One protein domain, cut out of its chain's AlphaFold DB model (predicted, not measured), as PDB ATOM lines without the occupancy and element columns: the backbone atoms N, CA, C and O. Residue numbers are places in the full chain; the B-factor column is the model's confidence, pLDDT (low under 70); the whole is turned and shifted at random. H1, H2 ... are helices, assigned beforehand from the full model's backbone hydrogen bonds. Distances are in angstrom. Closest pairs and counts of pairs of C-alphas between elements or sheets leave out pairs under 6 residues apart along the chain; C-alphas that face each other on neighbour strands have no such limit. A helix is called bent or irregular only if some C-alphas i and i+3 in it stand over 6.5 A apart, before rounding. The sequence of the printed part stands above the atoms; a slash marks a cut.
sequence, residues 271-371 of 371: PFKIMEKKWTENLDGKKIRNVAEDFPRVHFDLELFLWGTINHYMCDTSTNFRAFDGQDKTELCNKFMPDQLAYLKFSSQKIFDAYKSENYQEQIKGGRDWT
ATOM      1  N   PRO A 271      -6.575  23.422  43.853       94.56
ATOM      2  CA  PRO A 271      -7.172  24.721  44.140       94.56
ATOM      3  C   PRO A 271      -6.796  25.801  43.119       94.56
ATOM      4  O   PRO A 271      -7.624  26.651  42.811       94.56
ATOM      5  N   PHE A 272      -5.585  25.757  42.556       95.12
ATOM      6  CA  PHE A 272      -5.141  26.741  41.564       95.12
ATOM      7  C   PHE A 272      -5.870  26.568  40.237       95.12
ATOM      8  O   PHE A 272      -6.374  27.542  39.689       95.12
ATOM      9  N   LYS A 273      -5.980  25.324  39.753       93.50
ATOM     10  CA  LYS A 273      -6.685  25.029  38.499       93.50
ATOM     11  C   LYS A 273      -8.170  25.368  38.614       93.50
ATOM     12  O   LYS A 273      -8.715  25.996  37.715       93.50
ATOM     13  N   ILE A 274      -8.801  24.991  39.729       93.00
ATOM     14  CA  ILE A 274     -10.211  25.299  39.995       93.00
ATOM     15  C   ILE A 274     -10.446  26.816  40.025       93.00
ATOM     16  O   ILE A 274     -11.394  27.289  39.402       93.00
ATOM     17  N   MET A 275      -9.572  27.574  40.697       94.19
ATOM     18  CA  MET A 275      -9.644  29.038  40.752       94.19
ATOM     19  C   MET A 275      -9.443  29.677  39.370       94.19
ATOM     20  O   MET A 275     -10.250  30.504  38.961       94.19
ATOM     21  N   GLU A 276      -8.396  29.286  38.635       93.19
ATOM     22  CA  GLU A 276      -8.074  29.838  37.309       93.19
ATOM     23  C   GLU A 276      -9.200  29.579  36.300       93.19
ATOM     24  O   GLU A 276      -9.564  30.463  35.525       93.19
ATOM     25  N   LYS A 277      -9.761  28.366  36.317       91.38
ATOM     26  CA  LYS A 277     -10.834  27.945  35.411       91.38
ATOM     27  C   LYS A 277     -12.235  28.299  35.901       91.38
ATOM     28  O   LYS A 277     -13.192  28.011  35.194       91.38
ATOM     29  N   LYS A 278     -12.355  28.907  37.087       91.25
ATOM     30  CA  LYS A 278     -13.629  29.293  37.713       91.25
ATOM     31  C   LYS A 278     -14.642  28.154  37.802       91.25
ATOM     32  O   LYS A 278     -15.842  28.362  37.690       91.25
ATOM     33  N   TRP A 279     -14.172  26.938  38.059       89.81
ATOM     34  CA  TRP A 279     -15.052  25.767  38.113       89.81
ATOM     35  C   TRP A 279     -16.021  25.774  39.299       89.81
ATOM     36  O   TRP A 279     -16.892  24.925  39.374       89.81
ATOM     37  N   THR A 280     -15.897  26.719  40.232       90.75
ATOM     38  CA  THR A 280     -16.860  26.959  41.321       90.75
ATOM     39  C   THR A 280     -17.943  27.978  40.957       90.75
ATOM     40  O   THR A 280     -18.656  28.441  41.846       90.75
ATOM     41  N   GLU A 281     -18.043  28.383  39.691       90.31
ATOM     42  CA  GLU A 281     -19.018  29.348  39.183       90.31
ATOM     43  C   GLU A 281     -19.845  28.725  38.043       90.31
ATOM     44  O   GLU A 281     -19.363  27.866  37.307       90.31
ATOM     45  N   ASN A 282     -21.102  29.148  37.899       87.94
ATOM     46  CA  ASN A 282     -21.928  28.832  36.733       87.94
ATOM     47  C   ASN A 282     -21.668  29.819  35.576       87.94
ATOM     48  O   ASN A 282     -20.912  30.781  35.713       87.94
ATOM     49  N   LEU A 283     -22.359  29.622  34.447       87.62
ATOM     50  CA  LEU A 283     -22.251  30.478  33.255       87.62
ATOM     51  C   LEU A 283     -22.624  31.954  33.493       87.62
ATOM     52  O   LEU A 283     -22.185  32.822  32.743       87.62
ATOM     53  N   ASP A 284     -23.395  32.249  34.545       89.00
ATOM     54  CA  ASP A 284     -23.761  33.613  34.946       89.00
ATOM     55  C   ASP A 284     -22.736  34.245  35.912       89.00
ATOM     56  O   ASP A 284     -22.933  35.366  36.389       89.00
ATOM     57  N   GLY A 285     -21.652  33.533  36.244       89.06
ATOM     58  CA  GLY A 285     -20.640  33.959  37.214       89.06
ATOM     59  C   GLY A 285     -21.091  33.861  38.674       89.06
ATOM     60  O   GLY A 285     -20.470  34.457  39.556       89.06
ATOM     61  N   LYS A 286     -22.185  33.143  38.957       90.44
ATOM     62  CA  LYS A 286     -22.638  32.877  40.328       90.44
ATOM     63  C   LYS A 286     -21.957  31.639  40.878       90.44
ATOM     64  O   LYS A 286     -21.792  30.654  40.166       90.44
ATOM     65  N   LYS A 287     -21.627  31.657  42.168       91.25
ATOM     66  CA  LYS A 287     -21.042  30.493  42.833       91.25
ATOM     67  C   LYS A 287     -22.001  29.307  42.880       91.25
ATOM     68  O   LYS A 287     -23.197  29.476  43.121       91.25
ATOM     69  N   ILE A 288     -21.428  28.121  42.729       89.56
ATOM     70  CA  ILE A 288     -22.109  26.828  42.803       89.56
ATOM     71  C   ILE A 288     -21.365  25.868  43.734       89.56
ATOM     72  O   ILE A 288     -20.212  26.098  44.110       89.56
ATOM     73  N   ARG A 289     -22.049  24.781  44.096       89.00
ATOM     74  CA  ARG A 289     -21.482  23.621  44.791       89.00
ATOM     75  C   ARG A 289     -21.191  22.512  43.787       89.00
ATOM     76  O   ARG A 289     -22.075  22.161  43.005       89.00
ATOM     77  N   ASN A 290     -19.979  21.964  43.825       83.56
ATOM     78  CA  ASN A 290     -19.493  21.006  42.826       83.56
ATOM     79  C   ASN A 290     -19.515  19.551  43.280       83.56
ATOM     80  O   ASN A 290     -19.459  18.662  42.431       83.56
ATOM     81  N   VAL A 291     -19.519  19.297  44.590       83.69
ATOM     82  CA  VAL A 291     -19.333  17.934  45.107       83.69
ATOM     83  C   VAL A 291     -20.648  17.319  45.528       83.69
ATOM     84  O   VAL A 291     -20.934  16.217  45.088       83.69
ATOM     85  N   ALA A 292     -21.428  17.993  46.382       76.44
ATOM     86  CA  ALA A 292     -22.751  17.516  46.767       76.44
ATOM     87  C   ALA A 292     -23.628  18.543  47.482       76.44
ATOM     88  O   ALA A 292     -23.139  19.393  48.223       76.44
ATOM     89  N   GLU A 293     -24.942  18.367  47.348       81.50
ATOM     90  CA  GLU A 293     -25.978  19.031  48.152       81.50
ATOM     91  C   GLU A 293     -26.807  18.044  49.002       81.50
ATOM     92  O   GLU A 293     -27.598  18.475  49.837       81.50
ATOM     93  N   ASP A 294     -26.599  16.729  48.847       80.25
ATOM     94  CA  ASP A 294     -27.226  15.663  49.660       80.25
ATOM     95  C   ASP A 294     -26.512  15.428  51.012       80.25
ATOM     96  O   ASP A 294     -26.815  14.525  51.787       80.25
ATOM     97  N   PHE A 295     -25.535  16.257  51.369       87.25
ATOM     98  CA  PHE A 295     -24.837  16.078  52.641       87.25
ATOM     99  C   PHE A 295     -25.723  16.109  53.909       87.25
ATOM    100  O   PHE A 295     -25.284  15.523  54.904       87.25
ATOM    101  N   PRO A 296     -26.940  16.711  53.955       89.25
ATOM    102  CA  PRO A 296     -27.785  16.591  55.142       89.25
ATOM    103  C   PRO A 296     -28.197  15.158  55.460       89.25
ATOM    104  O   PRO A 296     -28.401  14.843  56.630       89.25
ATOM    105  N   ARG A 297     -28.275  14.291  54.448       85.62
ATOM    106  CA  ARG A 297     -28.621  12.879  54.604       85.62
ATOM    107  C   ARG A 297     -27.572  12.087  55.374       85.62
ATOM    108  O   ARG A 297     -27.916  11.226  56.175       85.62
ATOM    109  N   VAL A 298     -26.301  12.386  55.126       88.69
ATOM    110  CA  VAL A 298     -25.150  11.751  55.790       88.69
ATOM    111  C   VAL A 298     -24.597  12.607  56.934       88.69
ATOM    112  O   VAL A 298     -23.612  12.247  57.567       88.69
ATOM    113  N   HIS A 299     -25.241  13.745  57.220       90.75
ATOM    114  CA  HIS A 299     -24.840  14.722  58.234       90.75
ATOM    115  C   HIS A 299     -23.382  15.197  58.107       90.75
ATOM    116  O   HIS A 299     -22.746  15.543  59.105       90.75
ATOM    117  N   PHE A 300     -22.852  15.238  56.881       92.94
ATOM    118  CA  PHE A 300     -21.452  15.567  56.633       92.94
ATOM    119  C   PHE A 300     -21.253  16.313  55.316       92.94
ATOM    120  O   PHE A 300     -21.316  15.733  54.233       92.94
ATOM    121  N   ASP A 301     -20.983  17.615  55.416       93.94
ATOM    122  CA  ASP A 301     -20.679  18.459  54.263       93.94
ATOM    123  C   ASP A 301     -19.234  18.251  53.789       93.94
ATOM    124  O   ASP A 301     -18.295  18.916  54.247       93.94
ATOM    125  N   LEU A 302     -19.079  17.317  52.848       93.31
ATOM    126  CA  LEU A 302     -17.790  16.973  52.262       93.31
ATOM    127  C   LEU A 302     -17.134  18.168  51.559       93.31
ATOM    128  O   LEU A 302     -15.940  18.389  51.731       93.31
ATOM    129  N   GLU A 303     -17.876  18.965  50.788       93.38
ATOM    130  CA  GLU A 303     -17.276  20.057  50.011       93.38
ATOM    131  C   GLU A 303     -16.692  21.140  50.919       93.38
ATOM    132  O   GLU A 303     -15.552  21.575  50.730       93.38
ATOM    133  N   LEU A 304     -17.452  21.545  51.942       95.69
ATOM    134  CA  LEU A 304     -16.981  22.505  52.934       95.69
ATOM    135  C   LEU A 304     -15.775  21.955  53.705       95.69
ATOM    136  O   LEU A 304     -14.819  22.692  53.954       95.69
ATOM    137  N   PHE A 305     -15.800  20.667  54.054       95.81
ATOM    138  CA  PHE A 305     -14.682  20.001  54.717       95.81
ATOM    139  C   PHE A 305     -13.412  19.999  53.851       95.81
ATOM    140  O   PHE A 305     -12.335  20.356  54.341       95.81
ATOM    141  N   LEU A 306     -13.525  19.649  52.568       95.06
ATOM    142  CA  LEU A 306     -12.392  19.607  51.642       95.06
ATOM    143  C   LEU A 306     -11.781  20.995  51.445       95.06
ATOM    144  O   LEU A 306     -10.573  21.159  51.619       95.06
ATOM    145  N   TRP A 307     -12.593  22.019  51.166       96.62
ATOM    146  CA  TRP A 307     -12.086  23.388  51.028       96.62
ATOM    147  C   TRP A 307     -11.512  23.939  52.334       96.62
ATOM    148  O   TRP A 307     -10.491  24.625  52.306       96.62
ATOM    149  N   GLY A 308     -12.112  23.611  53.481       97.75
ATOM    150  CA  GLY A 308     -11.570  23.970  54.792       97.75
ATOM    151  C   GLY A 308     -10.196  23.342  55.037       97.75
ATOM    152  O   GLY A 308      -9.271  24.018  55.487       97.75
ATOM    153  N   THR A 309     -10.040  22.072  54.659       96.94
ATOM    154  CA  THR A 309      -8.770  21.340  54.742       96.94
ATOM    155  C   THR A 309      -7.716  21.951  53.819       96.94
ATOM    156  O   THR A 309      -6.582  22.183  54.239       96.94
ATOM    157  N   ILE A 310      -8.089  22.281  52.579       95.88
ATOM    158  CA  ILE A 310      -7.189  22.946  51.633       95.88
ATOM    159  C   ILE A 310      -6.763  24.312  52.171       95.88
ATOM    160  O   ILE A 310      -5.568  24.596  52.174       95.88
ATOM    161  N   ASN A 311      -7.687  25.138  52.670       97.81
ATOM    162  CA  ASN A 311      -7.346  26.432  53.265       97.81
ATOM    163  C   ASN A 311      -6.360  26.277  54.431       97.81
ATOM    164  O   ASN A 311      -5.359  26.992  54.492       97.81
ATOM    165  N   HIS A 312      -6.595  25.308  55.317       97.88
ATOM    166  CA  HIS A 312      -5.714  25.056  56.453       97.88
ATOM    167  C   HIS A 312      -4.272  24.760  56.019       97.88
ATOM    168  O   HIS A 312      -3.312  25.367  56.507       97.88
ATOM    169  N   TYR A 313      -4.095  23.850  55.060       96.69
ATOM    170  CA  TYR A 313      -2.757  23.479  54.610       96.69
ATOM    171  C   TYR A 313      -2.122  24.527  53.692       96.69
ATOM    172  O   TYR A 313      -0.929  24.807  53.807       96.69
ATOM    173  N   MET A 314      -2.893  25.134  52.794       95.19
ATOM    174  CA  MET A 314      -2.358  26.060  51.796       95.19
ATOM    175  C   MET A 314      -2.115  27.459  52.356       95.19
ATOM    176  O   MET A 314      -1.092  28.051  52.007       95.19
ATOM    177  N   CYS A 315      -3.019  27.952  53.208       96.56
ATOM    178  CA  CYS A 315      -3.083  29.348  53.637       96.56
ATOM    179  C   CYS A 315      -2.718  29.527  55.113       96.56
ATOM    180  O   CYS A 315      -1.825  30.318  55.411       96.56
ATOM    181  N   ASP A 316      -3.312  28.752  56.028       97.12
ATOM    182  CA  ASP A 316      -3.075  28.946  57.470       97.12
ATOM    183  C   ASP A 316      -1.677  28.466  57.890       97.12
ATOM    184  O   ASP A 316      -0.928  29.173  58.563       97.12
ATOM    185  N   THR A 317      -1.303  27.254  57.472       96.69
ATOM    186  CA  THR A 317       0.012  26.657  57.782       96.69
ATOM    187  C   THR A 317       1.065  26.954  56.720       96.69
ATOM    188  O   THR A 317       2.253  26.741  56.955       96.69
ATOM    189  N   SER A 318       0.643  27.432  55.542       92.50
ATOM    190  CA  SER A 318       1.516  27.673  54.390       92.50
ATOM    191  C   SER A 318       2.378  26.460  54.001       92.50
ATOM    192  O   SER A 318       3.498  26.614  53.511       92.50
ATOM    193  N   THR A 319       1.843  25.245  54.163       94.19
ATOM    194  CA  THR A 319       2.522  23.986  53.825       94.19
ATOM    195  C   THR A 319       2.980  23.995  52.365       94.19
ATOM    196  O   THR A 319       2.229  24.392  51.465       94.19
ATOM    197  N   ASN A 320       4.228  23.580  52.115       91.12
ATOM    198  CA  ASN A 320       4.735  23.459  50.753       91.12
ATOM    199  C   ASN A 320       4.422  22.076  50.178       91.12
ATOM    200  O   ASN A 320       4.887  21.061  50.700       91.12
ATOM    201  N   PHE A 321       3.682  22.047  49.075       92.94
ATOM    202  CA  PHE A 321       3.422  20.835  48.314       92.94
ATOM    203  C   PHE A 321       4.184  20.922  47.004       92.94
ATOM    204  O   PHE A 321       3.941  21.829  46.215       92.94
ATOM    205  N   ARG A 322       5.027  19.924  46.729       93.62
ATOM    206  CA  ARG A 322       5.810  19.848  45.487       93.62
ATOM    207  C   ARG A 322       4.950  19.972  44.223       93.62
ATOM    208  O   ARG A 322       5.391  20.518  43.221       93.62
ATOM    209  N   ALA A 323       3.713  19.475  44.275       90.31
ATOM    210  CA  ALA A 323       2.751  19.576  43.177       90.31
ATOM    211  C   ALA A 323       2.371  21.027  42.816       90.31
ATOM    212  O   ALA A 323       1.847  21.265  41.731       90.31
ATOM    213  N   PHE A 324       2.630  21.983  43.711       92.94
ATOM    214  CA  PHE A 324       2.301  23.399  43.564       92.94
ATOM    215  C   PHE A 324       3.543  24.301  43.639       92.94
ATOM    216  O   PHE A 324       3.412  25.507  43.850       92.94
ATOM    217  N   ASP A 325       4.747  23.742  43.472       92.62
ATOM    218  CA  ASP A 325       5.976  24.536  43.424       92.62
ATOM    219  C   ASP A 325       5.876  25.589  42.300       92.62
ATOM    220  O   ASP A 325       5.519  25.283  41.161       92.62
ATOM    221  N   GLY A 326       6.184  26.847  42.629       90.06
ATOM    222  CA  GLY A 326       6.117  27.979  41.696       90.06
ATOM    223  C   GLY A 326       4.739  28.636  41.547       90.06
ATOM    224  O   GLY A 326       4.643  29.651  40.861       90.06
ATOM    225  N   GLN A 327       3.693  28.115  42.194       92.12
ATOM    226  CA  GLN A 327       2.371  28.748  42.208       92.12
ATOM    227  C   GLN A 327       2.309  29.900  43.222       92.12
ATOM    228  O   GLN A 327       2.768  29.765  44.360       92.12
ATOM    229  N   ASP A 328       1.696  31.021  42.833       89.94
ATOM    230  CA  ASP A 328       1.461  32.151  43.737       89.94
ATOM    231  C   ASP A 328       0.190  31.928  44.569       89.94
ATOM    232  O   ASP A 328      -0.933  31.920  44.064       89.94
ATOM    233  N   LYS A 329       0.373  31.771  45.881       93.88
ATOM    234  CA  LYS A 329      -0.715  31.570  46.844       93.88
ATOM    235  C   LYS A 329      -1.466  32.858  47.187       93.88
ATOM    236  O   LYS A 329      -2.500  32.779  47.842       93.88
ATOM    237  N   THR A 330      -0.973  34.031  46.787       94.31
ATOM    238  CA  THR A 330      -1.509  35.328  47.224       94.31
ATOM    239  C   THR A 330      -2.972  35.497  46.830       94.31
ATOM    240  O   THR A 330      -3.805  35.773  47.693       94.31
ATOM    241  N   GLU A 331      -3.315  35.300  45.555       95.50
ATOM    242  CA  GLU A 331      -4.711  35.401  45.105       95.50
ATOM    243  C   GLU A 331      -5.575  34.281  45.697       95.50
ATOM    244  O   GLU A 331      -6.684  34.538  46.176       95.50
ATOM    245  N   LEU A 332      -5.032  33.062  45.751       96.25
ATOM    246  CA  LEU A 332      -5.727  31.908  46.306       96.25
ATOM    247  C   LEU A 332      -6.155  32.151  47.759       96.25
ATOM    248  O   LEU A 332      -7.323  31.990  48.101       96.25
ATOM    249  N   CYS A 333      -5.219  32.561  48.611       97.25
ATOM    250  CA  CYS A 333      -5.434  32.670  50.049       97.25
ATOM    251  C   CYS A 333      -6.093  33.982  50.475       97.25
ATOM    252  O   CYS A 333      -6.879  33.981  51.419       97.25
ATOM    253  N   ASN A 334      -5.816  35.096  49.791       97.00
ATOM    254  CA  ASN A 334      -6.346  36.399  50.208       97.00
ATOM    255  C   ASN A 334      -7.713  36.717  49.596       97.00
ATOM    256  O   ASN A 334      -8.418  37.580  50.118       97.00
ATOM    257  N   LYS A 335      -8.081  36.064  48.486       95.69
ATOM    258  CA  LYS A 335      -9.311  36.371  47.748       95.69
ATOM    259  C   LYS A 335     -10.188  35.143  47.555       95.69
ATOM    260  O   LYS A 335     -11.315  35.138  48.040       95.69
ATOM    261  N   PHE A 336      -9.681  34.111  46.886       96.94
ATOM    262  CA  PHE A 336     -10.508  32.966  46.503       96.94
ATOM    263  C   PHE A 336     -10.995  32.154  47.715       96.94
ATOM    264  O   PHE A 336     -12.190  31.900  47.837       96.94
ATOM    265  N   MET A 337     -10.102  31.779  48.638       97.38
ATOM    266  CA  MET A 337     -10.449  30.936  49.792       97.38
ATOM    267  C   MET A 337     -11.468  31.585  50.742       97.38
ATOM    268  O   MET A 337     -12.459  30.923  51.060       97.38
ATOM    269  N   PRO A 338     -11.302  32.853  51.182       97.44
ATOM    270  CA  PRO A 338     -12.290  33.504  52.039       97.44
ATOM    271  C   PRO A 338     -13.680  33.561  51.400       97.44
ATOM    272  O   PRO A 338     -14.676  33.274  52.063       97.44
ATOM    273  N   ASP A 339     -13.733  33.888  50.110       96.50
ATOM    274  CA  ASP A 339     -14.965  34.008  49.336       96.50
ATOM    275  C   ASP A 339     -15.649  32.644  49.131       96.50
ATOM    276  O   ASP A 339     -16.843  32.482  49.403       96.50
ATOM    277  N   GLN A 340     -14.886  31.617  48.747       96.06
ATOM    278  CA  GLN A 340     -15.415  30.266  48.564       96.06
ATOM    279  C   GLN A 340     -15.921  29.665  49.878       96.06
ATOM    280  O   GLN A 340     -17.032  29.139  49.930       96.06
ATOM    281  N   LEU A 341     -15.160  29.783  50.969       97.62
ATOM    282  CA  LEU A 341     -15.581  29.265  52.273       97.62
ATOM    283  C   LEU A 341     -16.797  30.007  52.835       97.62
ATOM    284  O   LEU A 341     -17.622  29.384  53.504       97.62
ATOM    285  N   ALA A 342     -16.924  31.314  52.587       97.44
ATOM    286  CA  ALA A 342     -18.103  32.076  52.990       97.44
ATOM    287  C   ALA A 342     -19.362  31.569  52.274       97.44
ATOM    288  O   ALA A 342     -20.366  31.283  52.932       97.44
ATOM    289  N   TYR A 343     -19.285  31.378  50.953       96.19
ATOM    290  CA  TYR A 343     -20.383  30.823  50.166       96.19
ATOM    291  C   TYR A 343     -20.752  29.400  50.588       96.19
ATOM    292  O   TYR A 343     -21.933  29.104  50.774       96.19
ATOM    293  N   LEU A 344     -19.764  28.522  50.788       95.75
ATOM    294  CA  LEU A 344     -20.032  27.151  51.217       95.75
ATOM    295  C   LEU A 344     -20.707  27.143  52.589       95.75
ATOM    296  O   LEU A 344     -21.754  26.528  52.730       95.75
ATOM    297  N   LYS A 345     -20.221  27.896  53.583       96.69
ATOM    298  CA  LYS A 345     -20.886  27.989  54.901       96.69
ATOM    299  C   LYS A 345     -22.325  28.499  54.797       96.69
ATOM    300  O   LYS A 345     -23.220  27.940  55.427       96.69
ATOM    301  N   PHE A 346     -22.548  29.537  53.995       96.12
ATOM    302  CA  PHE A 346     -23.872  30.116  53.785       96.12
ATOM    303  C   PHE A 346     -24.840  29.135  53.109       96.12
ATOM    304  O   PHE A 346     -25.920  28.872  53.640       96.12
ATOM    305  N   SER A 347     -24.437  28.547  51.981       94.38
ATOM    306  CA  SER A 347     -25.245  27.552  51.267       94.38
ATOM    307  C   SER A 347     -25.472  26.294  52.107       94.38
ATOM    308  O   SER A 347     -26.556  25.729  52.049       94.38
ATOM    309  N   SER A 348     -24.517  25.900  52.959       94.62
ATOM    310  CA  SER A 348     -24.683  24.769  53.886       94.62
ATOM    311  C   SER A 348     -25.888  24.965  54.791       94.62
ATOM    312  O   SER A 348     -26.761  24.104  54.847       94.62
ATOM    313  N   GLN A 349     -25.967  26.121  55.459       93.38
ATOM    314  CA  GLN A 349     -27.084  26.436  56.345       93.38
ATOM    315  C   GLN A 349     -28.416  26.396  55.588       93.38
ATOM    316  O   GLN A 349     -29.368  25.774  56.046       93.38
ATOM    317  N   LYS A 350     -28.464  27.000  54.394       92.31
ATOM    318  CA  LYS A 350     -29.662  27.007  53.544       92.31
ATOM    319  C   LYS A 350     -30.101  25.605  53.127       92.31
ATOM    320  O   LYS A 350     -31.294  25.316  53.160       92.31
ATOM    321  N   ILE A 351     -29.150  24.752  52.756       90.81
ATOM    322  CA  ILE A 351     -29.406  23.364  52.365       90.81
ATOM    323  C   ILE A 351     -29.957  22.575  53.555       90.81
ATOM    324  O   ILE A 351     -30.981  21.914  53.400       90.81
ATOM    325  N   PHE A 352     -29.352  22.689  54.743       89.81
ATOM    326  CA  PHE A 352     -29.867  22.046  55.957       89.81
ATOM    327  C   PHE A 352     -31.282  22.522  56.317       89.81
ATOM    328  O   PHE A 352     -32.134  21.691  56.624       89.81
ATOM    329  N   ASP A 353     -31.557  23.826  56.230       89.12
ATOM    330  CA  ASP A 353     -32.876  24.396  56.544       89.12
ATOM    331  C   ASP A 353     -33.962  23.967  55.540       89.12
ATOM    332  O   ASP A 353     -35.133  23.818  55.894       89.12
ATOM    333  N   ALA A 354     -33.585  23.790  54.271       86.00
ATOM    334  CA  ALA A 354     -34.492  23.397  53.195       86.00
ATOM    335  C   ALA A 354     -34.644  21.875  53.044       86.00
ATOM    336  O   ALA A 354     -35.552  21.430  52.333       86.00
ATOM    337  N   TYR A 355     -33.768  21.081  53.670       84.94
ATOM    338  CA  TYR A 355     -33.741  19.632  53.510       84.94
ATOM    339  C   TYR A 355     -35.021  18.990  54.044       84.94
ATOM    340  O   TYR A 355     -35.457  19.216  55.174       84.94
ATOM    341  N   LYS A 356     -35.618  18.146  53.208       79.25
ATOM    342  CA  LYS A 356     -36.782  17.326  53.548       79.25
ATOM    343  C   LYS A 356     -36.512  15.913  53.077       79.25
ATOM    344  O   LYS A 356     -36.377  15.711  51.872       79.25
ATOM    345  N   SER A 357     -36.527  14.958  54.005       71.81
ATOM    346  CA  SER A 357     -36.329  13.530  53.718       71.81
ATOM    347  C   SER A 357     -37.315  12.978  52.684       71.81
ATOM    348  O   SER A 357     -37.007  12.014  51.998       71.81
ATOM    349  N   GLU A 358     -38.487  13.602  52.545       68.25
ATOM    350  CA  GLU A 358     -39.561  13.177  51.638       68.25
ATOM    351  C   GLU A 358     -39.445  13.745  50.206       68.25
ATOM    352  O   GLU A 358     -40.135  13.260  49.315       68.25
ATOM    353  N   ASN A 359     -38.598  14.758  49.948       58.53
ATOM    354  CA  ASN A 359     -38.477  15.417  48.629       58.53
ATOM    355  C   ASN A 359     -37.038  15.383  48.078       58.53
ATOM    356  O   ASN A 359     -36.490  16.382  47.606       58.53
ATOM    357  N   TYR A 360     -36.418  14.213  48.193       60.81
ATOM    358  CA  TYR A 360     -35.008  13.971  47.892       60.81
ATOM    359  C   TYR A 360     -34.664  14.169  46.400       60.81
ATOM    360  O   TYR A 360     -33.658  14.789  46.076       60.81
ATOM    361  N   GLN A 361     -35.540  13.758  45.477       62.53
ATOM    362  CA  GLN A 361     -35.297  13.809  44.021       62.53
ATOM    363  C   GLN A 361     -34.995  15.218  43.472       62.53
ATOM    364  O   GLN A 361     -34.224  15.366  42.524       62.53
ATOM    365  N   GLU A 362     -35.571  16.270  44.064       61.12
ATOM    366  CA  GLU A 362     -35.262  17.660  43.695       61.12
ATOM    367  C   GLU A 362     -33.946  18.159  44.314       61.12
ATOM    368  O   GLU A 362     -33.291  19.033  43.752       61.12
ATOM    369  N   GLN A 363     -33.548  17.604  45.462       61.84
ATOM    370  CA  GLN A 363     -32.375  18.021  46.243       61.84
ATOM    371  C   GLN A 363     -31.074  17.376  45.746       61.84
ATOM    372  O   GLN A 363     -29.991  17.913  45.957       61.84
ATOM    373  N   ILE A 364     -31.204  16.250  45.051       61.25
ATOM    374  CA  ILE A 364     -30.121  15.463  44.469       61.25
ATOM    375  C   ILE A 364     -29.457  16.123  43.261       61.25
ATOM    376  O   ILE A 364     -28.273  15.916  43.034       61.25
ATOM    377  N   LYS A 365     -30.207  16.877  42.449       62.06
ATOM    378  CA  LYS A 365     -29.734  17.337  41.129       62.06
ATOM    379  C   LYS A 365     -28.568  18.337  41.190       62.06
ATOM    380  O   LYS A 365     -27.986  18.629  40.147       62.06
ATOM    381  N   GLY A 366     -28.252  18.854  42.382       63.94
ATOM    382  CA  GLY A 366     -27.183  19.824  42.598       63.94
ATOM    383  C   GLY A 366     -27.400  21.147  41.859       63.94
ATOM    384  O   GLY A 366     -28.455  21.390  41.270       63.94
ATOM    385  N   GLY A 367     -26.387  22.018  41.897       64.19
ATOM    386  CA  GLY A 367     -26.332  23.231  41.073       64.19
ATOM    387  C   GLY A 367     -27.432  24.257  41.355       64.19
ATOM    388  O   GLY A 367     -27.759  25.057  40.474       64.19
ATOM    389  N   ARG A 368     -28.031  24.237  42.553       73.81
ATOM    390  CA  ARG A 368     -29.056  25.215  42.924       73.81
ATOM    391  C   ARG A 368     -28.408  26.566  43.201       73.81
ATOM    392  O   ARG A 368     -27.329  26.664  43.784       73.81
ATOM    393  N   ASP A 369     -29.102  27.621  42.792       78.19
ATOM    394  CA  ASP A 369     -28.719  28.969  43.175       78.19
ATOM    395  C   ASP A 369     -29.128  29.206  44.632       78.19
ATOM    396  O   ASP A 369     -30.313  29.280  44.961       78.19
ATOM    397  N   TRP A 370     -28.125  29.277  45.501       83.44
ATOM    398  CA  TRP A 370     -28.305  29.545  46.923       83.44
ATOM    399  C   TRP A 370     -28.107  31.015  47.288       83.44
ATOM    400  O   TRP A 370     -28.238  31.323  48.472       83.44
ATOM    401  N   THR A 371     -27.760  31.878  46.317       77.94
ATOM    402  CA  THR A 371     -27.382  33.288  46.537       77.94
ATOM    403  C   THR A 371     -28.528  34.199  46.960       77.94
ATOM    404  O   THR A 371     -29.699  33.938  46.602       77.94
TER     405      THR A 371
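AT A GLANCE: This is residues 271 to 371 of the 371 residues of an uncharacterized protein of Pichia kudriavzevii (UniProt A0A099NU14). A helical hairpin makes the length: long H4 with shorter H3 beside it, while small H1 packs crosswise on H4 near its start. Past H4's far end the chain folds back through short H5. The 101 printed residues include five named helices, H1 to H5 in order, and no named strand: all helix. It is only just compact, close to loose (radius of gyration of the C-alphas 14.8 A), spanning 49 by 29 by 19 A.

IN THESE COORDINATES: Find C-alpha 271 at (-7.172, 24.721, 44.140), where H1, residues 271 to 276, begins. Next come H2, 295 to 298; H3, 302 to 316, 19.7 A; H4, 329 to 354, 35.3 A, ending at (-34.492, 23.397, 53.195); and H5, 360 to 363.

HOW THE PARTS SIT: H1 touches H4 at residues 332 to 336 alone, about perpendicular at 81 degrees; closest C-alphas Met 275 and Phe 336, 7.0 A. There H4 is irregular, only just: C-alphas 334 and 337 are 6.8 A apart. H2 is close but not clearly touching H4. H3 and H4 touch as a hairpin, opposite ways at a shallow 26 degrees; closest C-alphas Cys 315 and Cys 333, 5.4 A. H5 is apart from H4. Every O i to N i+4 pair is within hydrogen-bond range in H1 and H3, 20 of 22 in H4; H2 and H5 are too short.

THE WHOLE: The farthest C-alphas, Gly 326 and Glu 358, are 49.0 A apart. The printed part has no cut; links H1 to H2 and H3 to H4 are long. Residues 358 to 367 have pLDDT under 70.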